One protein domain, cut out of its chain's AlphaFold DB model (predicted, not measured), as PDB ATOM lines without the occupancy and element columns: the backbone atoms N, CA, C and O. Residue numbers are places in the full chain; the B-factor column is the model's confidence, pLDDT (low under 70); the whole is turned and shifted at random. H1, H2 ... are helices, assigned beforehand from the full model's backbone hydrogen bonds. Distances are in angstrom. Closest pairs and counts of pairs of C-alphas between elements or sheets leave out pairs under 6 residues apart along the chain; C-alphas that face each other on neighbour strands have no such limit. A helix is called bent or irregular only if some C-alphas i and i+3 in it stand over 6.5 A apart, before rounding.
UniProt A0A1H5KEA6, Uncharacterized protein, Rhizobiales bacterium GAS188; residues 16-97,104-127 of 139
ATOM      1  N   LEU A  16      15.621  39.656  22.573       88.12
ATOM      2  CA  LEU A  16      16.661  40.568  23.071       88.12
ATOM      3  C   LEU A  16      17.814  39.837  23.760       88.12
ATOM      4  O   LEU A  16      18.972  40.195  23.567       88.12
ATOM      5  N   VAL A  17      17.519  38.792  24.538       87.88
ATOM      6  CA  VAL A  17      18.560  38.022  25.225       87.88
ATOM      7  C   VAL A  17      19.365  37.227  24.202       87.88
ATOM      8  O   VAL A  17      20.579  37.097  24.361       87.88
ATOM      9  N   SER A  18      18.727  36.695  23.156       90.62
ATOM     10  CA  SER A  18      19.410  36.022  22.042       90.62
ATOM     11  C   SER A  18      20.334  36.972  21.281       90.62
ATOM     12  O   SER A  18      21.504  36.640  21.100       90.62
ATOM     13  N   ILE A  19      19.853  38.170  20.936       91.88
ATOM     14  CA  ILE A  19      20.651  39.224  20.292       91.88
ATOM     15  C   ILE A  19      21.827  39.619  21.188       91.88
ATOM     16  O   ILE A  19      22.964  39.631  20.728       91.88
ATOM     17  N   ALA A  20      21.585  39.856  22.481       92.81
ATOM     18  CA  ALA A  20      22.629  40.199  23.441       92.81
ATOM     19  C   ALA A  20      23.764  39.170  23.441       92.81
ATOM     20  O   ALA A  20      24.934  39.523  23.365       92.81
ATOM     21  N   VAL A  21      23.434  37.879  23.476       93.19
ATOM     22  CA  VAL A  21      24.450  36.820  23.467       93.19
ATOM     23  C   VAL A  21      25.147  36.680  22.126       93.19
ATOM     24  O   VAL A  21      26.348  36.435  22.123       93.19
ATOM     25  N   ALA A  22      24.443  36.869  21.010       95.38
ATOM     26  CA  ALA A  22      25.082  36.902  19.700       95.38
ATOM     27  C   ALA A  22      26.119  38.034  19.627       95.38
ATOM     28  O   ALA A  22      27.262  37.785  19.252       95.38
ATOM     29  N   LEU A  23      25.766  39.241  20.084       95.12
ATOM     30  CA  LEU A  23      26.686  40.381  20.150       95.12
ATOM     31  C   LEU A  23      27.867  40.115  21.087       95.12
ATOM     32  O   LEU A  23      28.998  40.458  20.757       95.12
ATOM     33  N   LEU A  24      27.633  39.469  22.232       94.56
ATOM     34  CA  LEU A  24      28.704  39.118  23.161       94.56
ATOM     35  C   LEU A  24      29.657  38.067  22.573       94.56
ATOM     36  O   LEU A  24      30.866  38.230  22.699       94.56
ATOM     37  N   TYR A  25      29.162  37.039  21.880       96.81
ATOM     38  CA  TYR A  25      30.034  36.096  21.168       96.81
ATOM     39  C   TYR A  25      30.787  36.763  20.016       96.81
ATOM     40  O   TYR A  25      31.981  36.520  19.846       96.81
ATOM     41  N   LEU A  26      30.126  37.644  19.266       95.88
ATOM     42  CA  LEU A  26      30.770  38.411  18.207       95.88
ATOM     43  C   LEU A  26      31.876  39.309  18.782       95.88
ATOM     44  O   LEU A  26      32.975  39.357  18.238       95.88
ATOM     45  N   SER A  27      31.639  39.932  19.941       94.00
ATOM     46  CA  SER A  27      32.658  40.717  20.645       94.00
ATOM     47  C   SER A  27      33.891  39.883  21.009       94.00
ATOM     48  O   SER A  27      35.006  40.388  20.892       94.00
ATOM     49  N   CYS A  28      33.718  38.604  21.371       93.50
ATOM     50  CA  CYS A  28      34.830  37.684  21.624       93.50
ATOM     51  C   CYS A  28      35.652  37.415  20.360       93.50
ATOM     52  O   CYS A  28      36.877  37.405  20.427       93.50
ATOM     53  N   ALA A  29      35.001  37.231  19.208       94.00
ATOM     54  CA  ALA A  29      35.700  37.017  17.940       94.00
ATOM     55  C   ALA A  29      36.566  38.231  17.565       94.00
ATOM     56  O   ALA A  29      37.753  38.082  17.273       94.00
ATOM     57  N   PHE A  30      36.007  39.442  17.661       93.00
ATOM     58  CA  PHE A  30      36.760  40.677  17.423       93.00
ATOM     59  C   PHE A  30      37.871  40.902  18.454       93.00
ATOM     60  O   PHE A  30      38.949  41.360  18.088       93.00
ATOM     61  N   TYR A  31      37.642  40.543  19.722       90.62
ATOM     62  CA  TYR A  31      38.668  40.598  20.764       90.62
ATOM     63  C   TYR A  31      39.854  39.689  20.430       90.62
ATOM     64  O   TYR A  31      41.000  40.126  20.474       90.62
ATOM     65  N   LEU A  32      39.589  38.435  20.051       91.88
ATOM     66  CA  LEU A  32      40.644  37.500  19.668       91.88
ATOM     67  C   LEU A  32      41.405  37.991  18.437       91.88
ATOM     68  O   LEU A  32      42.628  37.934  18.440       91.88
ATOM     69  N   ALA A  33      40.722  38.537  17.430       90.94
ATOM     70  CA  ALA A  33      41.389  39.139  16.276       90.94
ATOM     71  C   ALA A  33      42.297  40.315  16.682       90.94
ATOM     72  O   ALA A  33      43.435  40.395  16.227       90.94
ATOM     73  N   ALA A  34      41.824  41.191  17.577       88.06
ATOM     74  CA  ALA A  34      42.593  42.323  18.095       88.06
ATOM     75  C   ALA A  34      43.854  41.905  18.866       88.06
ATOM     76  O   ALA A  34      44.819  42.660  18.904       88.06
ATOM     77  N   VAL A  35      43.855  40.717  19.475       87.12
ATOM     78  CA  VAL A  35      44.989  40.200  20.250       87.12
ATOM     79  C   VAL A  35      45.926  39.345  19.393       87.12
ATOM     80  O   VAL A  35      47.139  39.525  19.436       87.12
ATOM     81  N   ILE A  36      45.386  38.411  18.609       88.50
ATOM     82  CA  ILE A  36      46.175  37.405  17.885       88.50
ATOM     83  C   ILE A  36      46.970  38.037  16.745       88.50
ATOM     84  O   ILE A  36      48.150  37.733  16.611       88.50
ATOM     85  N   ILE A  37      46.349  38.912  15.943       88.44
ATOM     86  CA  ILE A  37      46.988  39.515  14.761       88.44
ATOM     87  C   ILE A  37      48.293  40.231  15.145       88.44
ATOM     88  O   ILE A  37      49.341  39.864  14.616       88.44
ATOM     89  N   PRO A  38      48.287  41.187  16.089       85.31
ATOM     90  CA  PRO A  38      49.506  41.919  16.392       85.31
ATOM     91  C   PRO A  38      50.519  41.115  17.221       85.31
ATOM     92  O   PRO A  38      51.709  41.382  17.103       85.31
ATOM     93  N   ILE A  39      50.115  40.088  17.987       85.81
ATOM     94  CA  ILE A  39      51.090  39.160  18.600       85.81
ATOM     95  C   ILE A  39      51.775  38.301  17.530       85.81
ATOM     96  O   ILE A  39      52.983  38.085  17.605       85.81
ATOM     97  N   ALA A  40      51.029  37.827  16.530       85.88
ATOM     98  CA  ALA A  40      51.579  37.044  15.427       85.88
ATOM     99  C   ALA A  40      52.519  37.867  14.529       85.88
ATOM    100  O   ALA A  40      53.420  37.306  13.918       85.88
ATOM    101  N   GLN A  41      52.311  39.185  14.460       86.06
ATOM    102  CA  GLN A  41      53.143  40.123  13.700       86.06
ATOM    103  C   GLN A  41      54.273  40.753  14.522       86.06
ATOM    104  O   GLN A  41      55.107  41.457  13.958       86.06
ATOM    105  N   ALA A  42      54.298  40.549  15.842       83.31
ATOM    106  CA  ALA A  42      55.340  41.104  16.690       83.31
ATOM    107  C   ALA A  42      56.696  40.484  16.329       83.31
ATOM    108  O   ALA A  42      56.793  39.271  16.149       83.31
ATOM    109  N   ASP A  43      57.744  41.304  16.276       80.62
ATOM    110  CA  ASP A  43      59.120  40.839  16.091       80.62
ATOM    111  C   ASP A  43      59.569  40.007  17.311       80.62
ATOM    112  O   ASP A  43      59.165  40.276  18.447       80.62
ATOM    113  N   ASP A  44      60.359  38.956  17.092       79.19
ATOM    114  CA  ASP A  44      60.943  38.128  18.159       79.19
ATOM    115  C   ASP A  44      61.921  38.919  19.042       79.19
ATOM    116  O   ASP A  44      62.110  38.573  20.206       79.19
ATOM    117  N   GLN A  45      62.489  40.021  18.541       76.19
ATOM    118  CA  GLN A  45      63.305  40.937  19.346       76.19
ATOM    119  C   GLN A  45      62.483  41.767  20.345       76.19
ATOM    120  O   GLN A  45      63.016  42.220  21.355       76.19
ATOM    121  N   ILE A  46      61.190  41.980  20.073       71.56
ATOM    122  CA  ILE A  46      60.285  42.785  20.916       71.56
ATOM    123  C   ILE A  46      59.614  41.914  21.984       71.56
ATOM    124  O   ILE A  46      59.368  42.360  23.104       71.56
ATOM    125  N   LEU A  47      59.297  40.669  21.634       73.06
ATOM    126  CA  LEU A  47      58.648  39.698  22.504       73.06
ATOM    127  C   LEU A  47      59.347  38.355  22.338       73.06
ATOM    128  O   LEU A  47      59.293  37.766  21.261       73.06
ATOM    129  N   GLU A  48      59.926  37.834  23.419       85.81
ATOM    130  CA  GLU A  48      60.515  36.499  23.379       85.81
ATOM    131  C   GLU A  48      59.472  35.444  22.953       85.81
ATOM    132  O   GLU A  48      58.301  35.537  23.351       85.81
ATOM    133  N   PRO A  49      59.864  34.393  22.206       86.75
ATOM    134  CA  PRO A  49      58.932  33.381  21.705       86.75
ATOM    135  C   PRO A  49      58.068  32.745  22.803       86.75
ATOM    136  O   PRO A  49      56.862  32.552  22.632       86.75
ATOM    137  N   LEU A  50      58.661  32.482  23.974       88.06
ATOM    138  CA  LEU A  50      57.935  31.952  25.127       88.06
ATOM    139  C   LEU A  50      56.894  32.953  25.651       88.06
ATOM    140  O   LEU A  50      55.757  32.572  25.931       88.06
ATOM    141  N   ALA A  51      57.243  34.239  25.730       86.69
ATOM    142  CA  ALA A  51      56.330  35.291  26.164       86.69
ATOM    143  C   ALA A  51      55.141  35.456  25.200       86.69
ATOM    144  O   ALA A  51      54.009  35.640  25.660       86.69
ATOM    145  N   LYS A  52      55.350  35.314  23.881       86.06
ATOM    146  CA  LYS A  52      54.261  35.312  22.884       86.06
ATOM    147  C   LYS A  52      53.274  34.178  23.137       86.06
ATOM    148  O   LYS A  52      52.069  34.422  23.217       86.06
ATOM    149  N   ILE A  53      53.779  32.956  23.316       89.25
ATOM    150  CA  ILE A  53      52.951  31.766  23.559       89.25
ATOM    151  C   ILE A  53      52.150  31.922  24.852       89.25
ATOM    152  O   ILE A  53      50.937  31.716  24.849       89.25
ATOM    153  N   LEU A  54      52.798  32.333  25.946       89.62
ATOM    154  CA  LEU A  54      52.131  32.529  27.235       89.62
ATOM    155  C   LEU A  54      51.062  33.626  27.161       89.62
ATOM    156  O   LEU A  54      49.964  33.459  27.696       89.62
ATOM    157  N   THR A  55      51.343  34.719  26.449       86.75
ATOM    158  CA  THR A  55      50.389  35.817  26.255       86.75
ATOM    159  C   THR A  55      49.179  35.370  25.437       86.75
ATOM    160  O   THR A  55      48.040  35.667  25.813       86.75
ATOM    161  N   LEU A  56      49.391  34.624  24.349       89.38
ATOM    162  CA  LEU A  56      48.310  34.052  23.540       89.38
ATOM    163  C   LEU A  56      47.464  33.083  24.361       89.38
ATOM    164  O   LEU A  56      46.240  33.222  24.399       89.38
ATOM    165  N   LEU A  57      48.105  32.149  25.064       91.81
ATOM    166  CA  LEU A  57      47.424  31.152  25.883       91.81
ATOM    167  C   LEU A  57      46.546  31.818  26.948       91.81
ATOM    168  O   LEU A  57      45.363  31.496  27.055       91.81
ATOM    169  N   ASN A  58      47.089  32.794  27.677       90.25
ATOM    170  CA  ASN A  58      46.348  33.549  28.683       90.25
ATOM    171  C   ASN A  58      45.090  34.217  28.096       90.25
ATOM    172  O   ASN A  58      43.997  34.096  28.652       90.25
ATOM    173  N   ASN A  59      45.211  34.871  26.937       89.56
ATOM    174  CA  ASN A  59      44.087  35.549  26.288       89.56
ATOM    175  C   ASN A  59      43.029  34.581  25.743       89.56
ATOM    176  O   ASN A  59      41.831  34.838  25.879       89.56
ATOM    177  N   VAL A  60      43.452  33.460  25.157       91.62
ATOM    178  CA  VAL A  60      42.545  32.425  24.646       91.62
ATOM    179  C   VAL A  60      41.772  31.777  25.794       91.62
ATOM    180  O   VAL A  60      40.549  31.655  25.713       91.62
ATOM    181  N   VAL A  61      42.448  31.433  26.894       95.06
ATOM    182  CA  VAL A  61      41.810  30.866  28.091       95.06
ATOM    183  C   VAL A  61      40.828  31.863  28.706       95.06
ATOM    184  O   VAL A  61      39.680  31.504  28.973       95.06
ATOM    185  N   ALA A  62      41.221  33.129  28.869       90.38
ATOM    186  CA  ALA A  62      40.333  34.173  29.378       90.38
ATOM    187  C   ALA A  62      39.083  34.349  28.496       90.38
ATOM    188  O   ALA A  62      37.960  34.429  29.006       90.38
ATOM    189  N   CYS A  63      39.252  34.341  27.170       93.06
ATOM    190  CA  CYS A  63      38.144  34.409  26.222       93.06
ATOM    191  C   CYS A  63      37.225  33.181  26.325       93.06
ATOM    192  O   CYS A  63      36.003  33.327  26.340       93.06
ATOM    193  N   ALA A  64      37.787  31.976  26.448       95.94
ATOM    194  CA  ALA A  64      37.020  30.744  26.609       95.94
ATOM    195  C   ALA A  64      36.179  30.762  27.896       95.94
ATOM    196  O   ALA A  64      34.982  30.465  27.858       95.94
ATOM    197  N   ILE A  65      36.762  31.193  29.018       96.06
ATOM    198  CA  ILE A  65      36.046  31.372  30.289       96.06
ATOM    199  C   ILE A  65      34.896  32.371  30.118       96.06
ATOM    200  O   ILE A  65      33.771  32.102  30.542       96.06
ATOM    201  N   TYR A  66      35.135  33.500  29.449       94.19
ATOM    202  CA  TYR A  66      34.090  34.489  29.197       94.19
ATOM    203  C   TYR A  66      32.959  33.928  28.314       94.19
ATOM    204  O   TYR A  66      31.784  34.101  28.639       94.19
ATOM    205  N   CYS A  67      33.279  33.151  27.275       96.00
ATOM    206  CA  CYS A  67      32.305  32.421  26.456       96.00
ATOM    207  C   CYS A  67      31.461  31.424  27.270       96.00
ATOM    208  O   CYS A  67      30.253  31.302  27.031       96.00
ATOM    209  N   LEU A  68      32.054  30.743  28.255       96.12
ATOM    210  CA  LEU A  68      31.319  29.872  29.178       96.12
ATOM    211  C   LEU A  68      30.348  30.670  30.058       96.12
ATOM    212  O   LEU A  68      29.221  30.227  30.291       96.12
ATOM    213  N   ILE A  69      30.741  31.859  30.521       94.12
ATOM    214  CA  ILE A  69      29.860  32.745  31.297       94.12
ATOM    215  C   ILE A  69      28.702  33.248  30.420       94.12
ATOM    216  O   ILE A  69      27.548  33.190  30.853       94.12
ATOM    217  N   ILE A  70      28.967  33.651  29.171       94.00
ATOM    218  CA  ILE A  70      27.932  34.021  28.189       94.00
ATOM    219  C   ILE A  70      26.939  32.868  28.004       94.00
ATOM    220  O   ILE A  70      25.724  33.077  28.048       94.00
ATOM    221  N   TRP A  71      27.425  31.634  27.874       94.44
ATOM    222  CA  TRP A  71      26.572  30.453  27.767       94.44
ATOM    223  C   TRP A  71      25.707  30.232  29.017       94.44
ATOM    224  O   TRP A  71      24.522  29.901  28.918       94.44
ATOM    225  N   LYS A  72      26.247  30.460  30.220       92.00
ATOM    226  CA  LYS A  72      25.450  30.411  31.459       92.00
ATOM    227  C   LYS A  72      24.382  31.508  31.489       92.00
ATOM    228  O   LYS A  72      23.265  31.228  31.930       92.00
ATOM    229  N   ALA A  73      24.677  32.705  30.982       90.12
ATOM    230  CA  ALA A  73      23.688  33.770  30.826       90.12
ATOM    231  C   ALA A  73      22.605  33.389  29.799       90.12
ATOM    232  O   ALA A  73      21.416  33.572  30.060       90.12
ATOM    233  N   ALA A  74      22.980  32.747  28.688       88.81
ATOM    234  CA  ALA A  74      22.032  32.201  27.715       88.81
ATOM    235  C   ALA A  74      21.064  31.188  28.354       88.81
ATOM    236  O   ALA A  74      19.881  31.187  28.027       88.81
ATOM    237  N   LYS A  75      21.533  30.402  29.332       88.19
ATOM    238  CA  LYS A  75      20.726  29.465  30.139       88.19
ATOM    239  C   LYS A  75      19.900  30.117  31.265       88.19
ATOM    240  O   LYS A  75      19.431  29.407  32.154       88.19
ATOM    241  N   GLY A  76      19.770  31.445  31.294       85.88
ATOM    242  CA  GLY A  76      18.935  32.161  32.270       85.88
ATOM    243  C   GLY A  76      19.532  32.241  33.676       85.88
ATOM    244  O   GLY A  76      18.836  32.530  34.648       85.88
ATOM    245  N   ARG A  77      20.838  31.989  33.842       87.81
ATOM    246  CA  ARG A  77      21.493  32.093  35.154       87.81
ATOM    247  C   ARG A  77      21.759  33.560  35.500       87.81
ATOM    248  O   ARG A  77      22.649  34.177  34.926       87.81
ATOM    249  N   ASN A  78      21.029  34.096  36.484       88.00
ATOM    250  CA  ASN A  78      21.149  35.500  36.900       88.00
ATOM    251  C   ASN A  78      22.570  35.893  37.351       88.00
ATOM    252  O   ASN A  78      23.043  36.977  37.025       88.00
ATOM    253  N   TRP A  79      23.285  34.995  38.040       90.62
ATOM    254  CA  TRP A  79      24.662  35.261  38.475       90.62
ATOM    255  C   TRP A  79      25.604  35.542  37.294       90.62
ATOM    256  O   TRP A  79      26.490  36.378  37.411       90.62
ATOM    257  N   ALA A  80      25.387  34.906  36.137       91.44
ATOM    258  CA  ALA A  80      26.251  35.074  34.973       91.44
ATOM    259  C   ALA A  80      26.142  36.490  34.392       91.44
ATOM    260  O   ALA A  80      27.149  37.088  34.031       91.44
ATOM    261  N   ARG A  81      24.932  37.065  34.381       90.31
ATOM    262  CA  ARG A  81      24.706  38.463  33.991       90.31
ATOM    263  C   ARG A  81      25.461  39.435  34.904       90.31
ATOM    264  O   ARG A  81      26.042  40.398  34.413       90.31
ATOM    265  N   ILE A  82      25.478  39.169  36.211       92.06
ATOM    266  CA  ILE A  82      26.219  39.986  37.185       92.06
ATOM    267  C   ILE A  82      27.726  39.843  36.963       92.06
ATOM    268  O   ILE A  82      28.418  40.850  36.899       92.06
ATOM    269  N   VAL A  83      28.238  38.624  36.771       92.88
ATOM    270  CA  VAL A  83      29.668  38.400  36.494       92.88
ATOM    271  C   VAL A  83      30.105  39.102  35.204       92.88
ATOM    272  O   VAL A  83      31.161  39.728  35.178       92.88
ATOM    273  N   ILE A  84      29.287  39.069  34.149       92.38
ATOM    274  CA  ILE A  84      29.555  39.807  32.906       92.38
ATOM    275  C   ILE A  84      29.671  41.315  33.176       92.38
ATOM    276  O   ILE A  84      30.594  41.960  32.687       92.38
ATOM    277  N   LEU A  85      28.776  41.877  33.992       92.56
ATOM    278  CA  LEU A  85      28.832  43.291  34.356       92.56
ATOM    279  C   LEU A  85      30.079  43.611  35.196       92.56
ATOM    280  O   LEU A  85      30.795  44.562  34.898       92.56
ATOM    281  N   VAL A  86      30.365  42.799  36.215       91.12
ATOM    282  CA  VAL A  86      31.526  42.986  37.096       91.12
ATOM    283  C   VAL A  86      32.820  42.914  36.293       91.12
ATOM    284  O   VAL A  86      33.660  43.790  36.431       91.12
ATOM    285  N   THR A  87      32.973  41.935  35.401       88.44
ATOM    286  CA  THR A  87      34.183  41.811  34.568       88.44
ATOM    287  C   THR A  87      34.377  42.987  33.608       88.44
ATOM    288  O   THR A  87      35.515  43.307  33.274       88.44
ATOM    289  N   ALA A  88      33.302  43.670  33.203       86.50
ATOM    290  CA  ALA A  88      33.381  44.880  32.388       86.50
ATOM    291  C   ALA A  88      33.735  46.142  33.199       86.50
ATOM    292  O   ALA A  88      34.476  46.993  32.712       86.50
ATOM    293  N   VAL A  89      33.218  46.273  34.426       86.88
ATOM    294  CA  VAL A  89      33.339  47.501  35.234       86.88
ATOM    295  C   VAL A  89      34.536  47.466  36.191       86.88
ATOM    296  O   VAL A  89      35.161  48.496  36.436       86.88
ATOM    297  N   LEU A  90      34.900  46.294  36.715       86.19
ATOM    298  CA  LEU A  90      35.962  46.131  37.713       86.19
ATOM    299  C   LEU A  90      37.320  46.713  37.268       86.19
ATOM    300  O   LEU A  90      37.934  47.411  38.076       86.19
ATOM    301  N   PRO A  91      37.774  46.533  36.008       79.69
ATOM    302  CA  PRO A  91      39.017  47.152  35.546       79.69
ATOM    303  C   PRO A  91      38.982  48.688  35.561       79.69
ATOM    304  O   PRO A  91      40.017  49.315  35.765       79.69
ATOM    305  N   LEU A  92      37.803  49.297  35.365       79.50
ATOM    306  CA  LEU A  92      37.623  50.754  35.393       79.50
ATOM    307  C   LEU A  92      37.718  51.298  36.824       79.50
ATOM    308  O   LEU A  92      38.333  52.336  37.051       79.50
ATOM    309  N   ILE A  93      37.128  50.582  37.788       82.12
ATOM    310  CA  ILE A  93      37.105  50.981  39.204       82.12
ATOM    311  C   ILE A  93      38.493  50.873  39.820       82.12
ATOM    312  O   ILE A  93      38.958  51.801  40.476       82.12
ATOM    313  N   LEU A  94      39.159  49.738  39.610       81.69
ATOM    314  CA  LEU A  94      40.434  49.445  40.256       81.69
ATOM    315  C   LEU A  94      41.595  50.284  39.706       81.69
ATOM    316  O   LEU A  94      42.714  50.130  40.184       81.69
ATOM    317  N   ARG A  95      41.340  51.151  38.706       71.00
ATOM    318  CA  ARG A  95      42.348  51.943  37.982       71.00
ATOM    319  C   ARG A  95      43.596  51.118  37.687       71.00
ATOM    320  O   ARG A  95      44.701  51.644  37.780       71.00
ATOM    321  N   ILE A  96      43.410  49.824  37.396       64.69
ATOM    322  CA  ILE A  96      44.525  48.905  37.195       64.69
ATOM    323  C   ILE A  96      45.315  49.532  36.057       64.69
ATOM    324  O   ILE A  96      44.748  49.658  34.962       64.69
ATOM    325  N   PRO A  97      46.554  50.004  36.305       56.50
ATOM    326  CA  PRO A  97      47.359  50.527  35.228       56.50
ATOM    327  C   PRO A  97      47.414  49.395  34.218       56.50
ATOM    328  O   PRO A  97      47.776  48.270  34.565       56.50
ATOM    329  N   PHE A 104      47.256  47.329  21.121       56.41
ATOM    330  CA  PHE A 104      46.080  46.668  20.585       56.41
ATOM    331  C   PHE A 104      44.777  47.445  20.859       56.41
ATOM    332  O   PHE A 104      43.755  47.140  20.244       56.41
ATOM    333  N   ALA A 105      44.789  48.451  21.749       60.38
ATOM    334  CA  ALA A 105      43.623  49.282  22.072       60.38
ATOM    335  C   ALA A 105      43.188  50.194  20.912       60.38
ATOM    336  O   ALA A 105      42.002  50.512  20.821       60.38
ATOM    337  N   ASP A 106      44.115  50.534  20.014       67.69
ATOM    338  CA  ASP A 106      43.861  51.407  18.861       67.69
ATOM    339  C   ASP A 106      43.449  50.624  17.603       67.69
ATOM    340  O   ASP A 106      43.188  51.200  16.548       67.69
ATOM    341  N   SER A 107      43.354  49.291  17.694       79.00
ATOM    342  CA  SER A 107      42.891  48.479  16.571       79.00
ATOM    343  C   SER A 107      41.378  48.662  16.341       79.00
ATOM    344  O   SER A 107      40.591  48.636  17.297       79.00
ATOM    345  N   PRO A 108      40.914  48.770  15.079       85.50
ATOM    346  CA  PRO A 108      39.483  48.831  14.771       85.50
ATOM    347  C   PRO A 108      38.702  47.643  15.347       85.50
ATOM    348  O   PRO A 108      37.572  47.794  15.808       85.50
ATOM    349  N   SER A 109      39.319  46.457  15.387       85.44
ATOM    350  CA  SER A 109      38.745  45.251  15.989       85.44
ATOM    351  C   SER A 109      38.539  45.389  17.500       85.44
ATOM    352  O   SER A 109      37.491  44.974  17.996       85.44
ATOM    353  N   ALA A 110      39.460  46.019  18.235       84.62
ATOM    354  CA  ALA A 110      39.271  46.301  19.658       84.62
ATOM    355  C   ALA A 110      38.111  47.279  19.898       84.62
ATOM    356  O   ALA A 110      37.293  47.046  20.793       84.62
ATOM    357  N   MET A 111      37.988  48.325  19.075       86.94
ATOM    358  CA  MET A 111      36.882  49.287  19.172       86.94
ATOM    359  C   MET A 111      35.524  48.637  18.883       86.94
ATOM    360  O   MET A 111      34.576  48.810  19.652       86.94
ATOM    361  N   ILE A 112      35.441  47.828  17.822       90.69
ATOM    362  CA  ILE A 112      34.229  47.073  17.475       90.69
ATOM    363  C   ILE A 112      33.880  46.085  18.590       90.69
ATOM    364  O   ILE A 112      32.730  46.030  19.025       90.69
ATOM    365  N   SER A 113      34.866  45.337  19.100       89.94
ATOM    366  CA  SER A 113      34.673  44.417  20.224       89.94
ATOM    367  C   SER A 113      34.089  45.140  21.437       89.94
ATOM    368  O   SER A 113      33.091  44.687  21.999       89.94
ATOM    369  N   LEU A 114      34.650  46.294  21.807       88.56
ATOM    370  CA  LEU A 114      34.172  47.090  22.933       88.56
ATOM    371  C   LEU A 114      32.729  47.566  22.724       88.56
ATOM    372  O   LEU A 114      31.902  47.386  23.619       88.56
ATOM    373  N   GLY A 115      32.408  48.110  21.548       89.44
ATOM    374  CA  GLY A 115      31.055  48.559  21.211       89.44
ATOM    375  C   GLY A 115      30.031  47.424  21.289       89.44
ATOM    376  O   GLY A 115      29.025  47.539  21.990       89.44
ATOM    377  N   LEU A 116      30.327  46.285  20.657       92.38
ATOM    378  CA  LEU A 116      29.487  45.085  20.712       92.38
ATOM    379  C   LEU A 116      29.306  44.578  22.143       92.38
ATOM    380  O   LEU A 116      28.205  44.181  22.525       92.38
ATOM    381  N   ARG A 117      30.372  44.612  22.950       91.31
ATOM    382  CA  ARG A 117      30.331  44.182  24.346       91.31
ATOM    383  C   ARG A 117      29.435  45.093  25.173       91.31
ATOM    384  O   ARG A 117      28.587  44.584  25.895       91.31
ATOM    385  N   ILE A 118      29.563  46.413  25.038       91.88
ATOM    386  CA  ILE A 118      28.723  47.384  25.754       91.88
ATOM    387  C   ILE A 118      27.251  47.197  25.379       91.88
ATOM    388  O   ILE A 118      26.412  47.057  26.270       91.88
ATOM    389  N   VAL A 119      26.933  47.124  24.083       93.75
ATOM    390  CA  VAL A 119      25.550  46.937  23.609       93.75
ATOM    391  C   VAL A 119      24.994  45.588  24.069       93.75
ATOM    392  O   VAL A 119      23.886  45.521  24.599       93.75
ATOM    393  N   GLY A 120      25.774  44.514  23.939       91.69
ATOM    394  CA  GLY A 120      25.393  43.179  24.396       91.69
ATOM    395  C   GLY A 120      25.121  43.135  25.900       91.69
ATOM    396  O   GLY A 120      24.115  42.569  26.323       91.69
ATOM    397  N   ILE A 121      25.960  43.784  26.714       91.75
ATOM    398  CA  ILE A 121      25.735  43.918  28.158       91.75
ATOM    399  C   ILE A 121      24.460  44.714  28.415       91.75
ATOM    400  O   ILE A 121      23.603  44.222  29.138       91.75
ATOM    401  N   ALA A 122      24.288  45.891  27.812       91.62
ATOM    402  CA  ALA A 122      23.109  46.728  28.025       91.62
ATOM    403  C   ALA A 122      21.804  45.966  27.733       91.62
ATOM    404  O   ALA A 122      20.885  45.969  28.553       91.62
ATOM    405  N   LEU A 123      21.754  45.209  26.633       90.25
ATOM    406  CA  LEU A 123      20.588  44.407  26.259       90.25
ATOM    407  C   LEU A 123      20.247  43.300  27.266       90.25
ATOM    408  O   LEU A 123      19.074  42.945  27.398       90.25
ATOM    409  N   LEU A 124      21.214  42.781  28.032       88.56
ATOM    410  CA  LEU A 124      20.917  41.851  29.130       88.56
ATOM    411  C   LEU A 124      20.150  42.526  30.278       88.56
ATOM    412  O   LEU A 124      19.530  41.823  31.081       88.56
ATOM    413  N   PHE A 125      20.194  43.859  30.375       88.88
ATOM    414  CA  PHE A 125      19.593  44.630  31.462       88.88
ATOM    415  C   PHE A 125      18.302  45.363  31.088       88.88
ATOM    416  O   PHE A 125      17.517  45.662  31.988       88.88
ATOM    417  N   VAL A 126      18.040  45.577  29.800       88.12
ATOM    418  CA  VAL A 126      16.829  46.246  29.299       88.12
ATOM    419  C   VAL A 126      15.608  45.301  29.332       88.12
ATOM    420  O   VAL A 126      15.750  44.117  29.021       88.12
ATOM    421  N   PRO A 127      14.397  45.766  29.704       76.69
ATOM    422  CA  PRO A 127      13.171  44.966  29.603       76.69
ATOM    423  C   PRO A 127      12.901  44.475  28.164       76.69
ATOM    424  O   PRO A 127      13.114  45.242  27.231       76.69
TER     425      PRO A 127
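What this domain is: This is residues 16 to 97 and 104 to 127 of the 139 residues of an uncharacterized protein of Rhizobiales bacterium GAS188 (UniProt A0A1H5KEA6). H1 and H2 form a long helical hairpin, H4 runs back along H1, and H3 turns off the end of H2 towards H4; residues 89 to 97 stick out. The printed part has 106 residues, four named helices, H1 to H4, and no named strand: all helix. It is compact, radius of gyration of the C-alphas 15.0 A, spanning 51 by 25 by 24 A.

How they stand to each other: H1, residues 16 to 41, touches H2, residues 49 to 74, at a shallow tilt of 3 degrees, opposite ways; their closest C-alphas, Val 21 and Ile 70, are 6.5 A apart. H3, residues 78 to 93, touches H2 with residues 79 to 84 alone, at a steep tilt of 42 degrees; the closest C-alphas, Ala 73 and Ala 80, are 5.0 A apart. H4, residues 108 to 125, touches H1 at a shallow tilt of 23 degrees, opposite ways; the closest C-alphas, Ala 20 and Gly 120, are 4.2 A apart. H3 and H4 only just touch, with 3 pairs of C-alphas within 8 A, the closest Leu 85 and Ile 121 at 7.0 A. H2 and H4 are apart. Every O i to N i+4 pair is within hydrogen-bond range in H2, but 21 of 22 in H1, 10 of 12 in H3 and 13 of 14 in H4.

Where its parts are: H1 begins at C-alpha 16 (16.661, 40.568, 23.071) and is 37.7 A long; H2 is 37.4 A, H3 22.4 A, and H4 26.3 A, ending at C-alpha 125 (19.593, 44.630, 31.462). H3 is only just irregular, C-alphas 88 and 91 being 6.8 A apart.

The domain as a whole: Residues 98 to 103 are not printed; C-alphas 97 and 104 are 15.2 A apart across the cut. Residues 96 to 97 and 104 to 106 have pLDDT under 70.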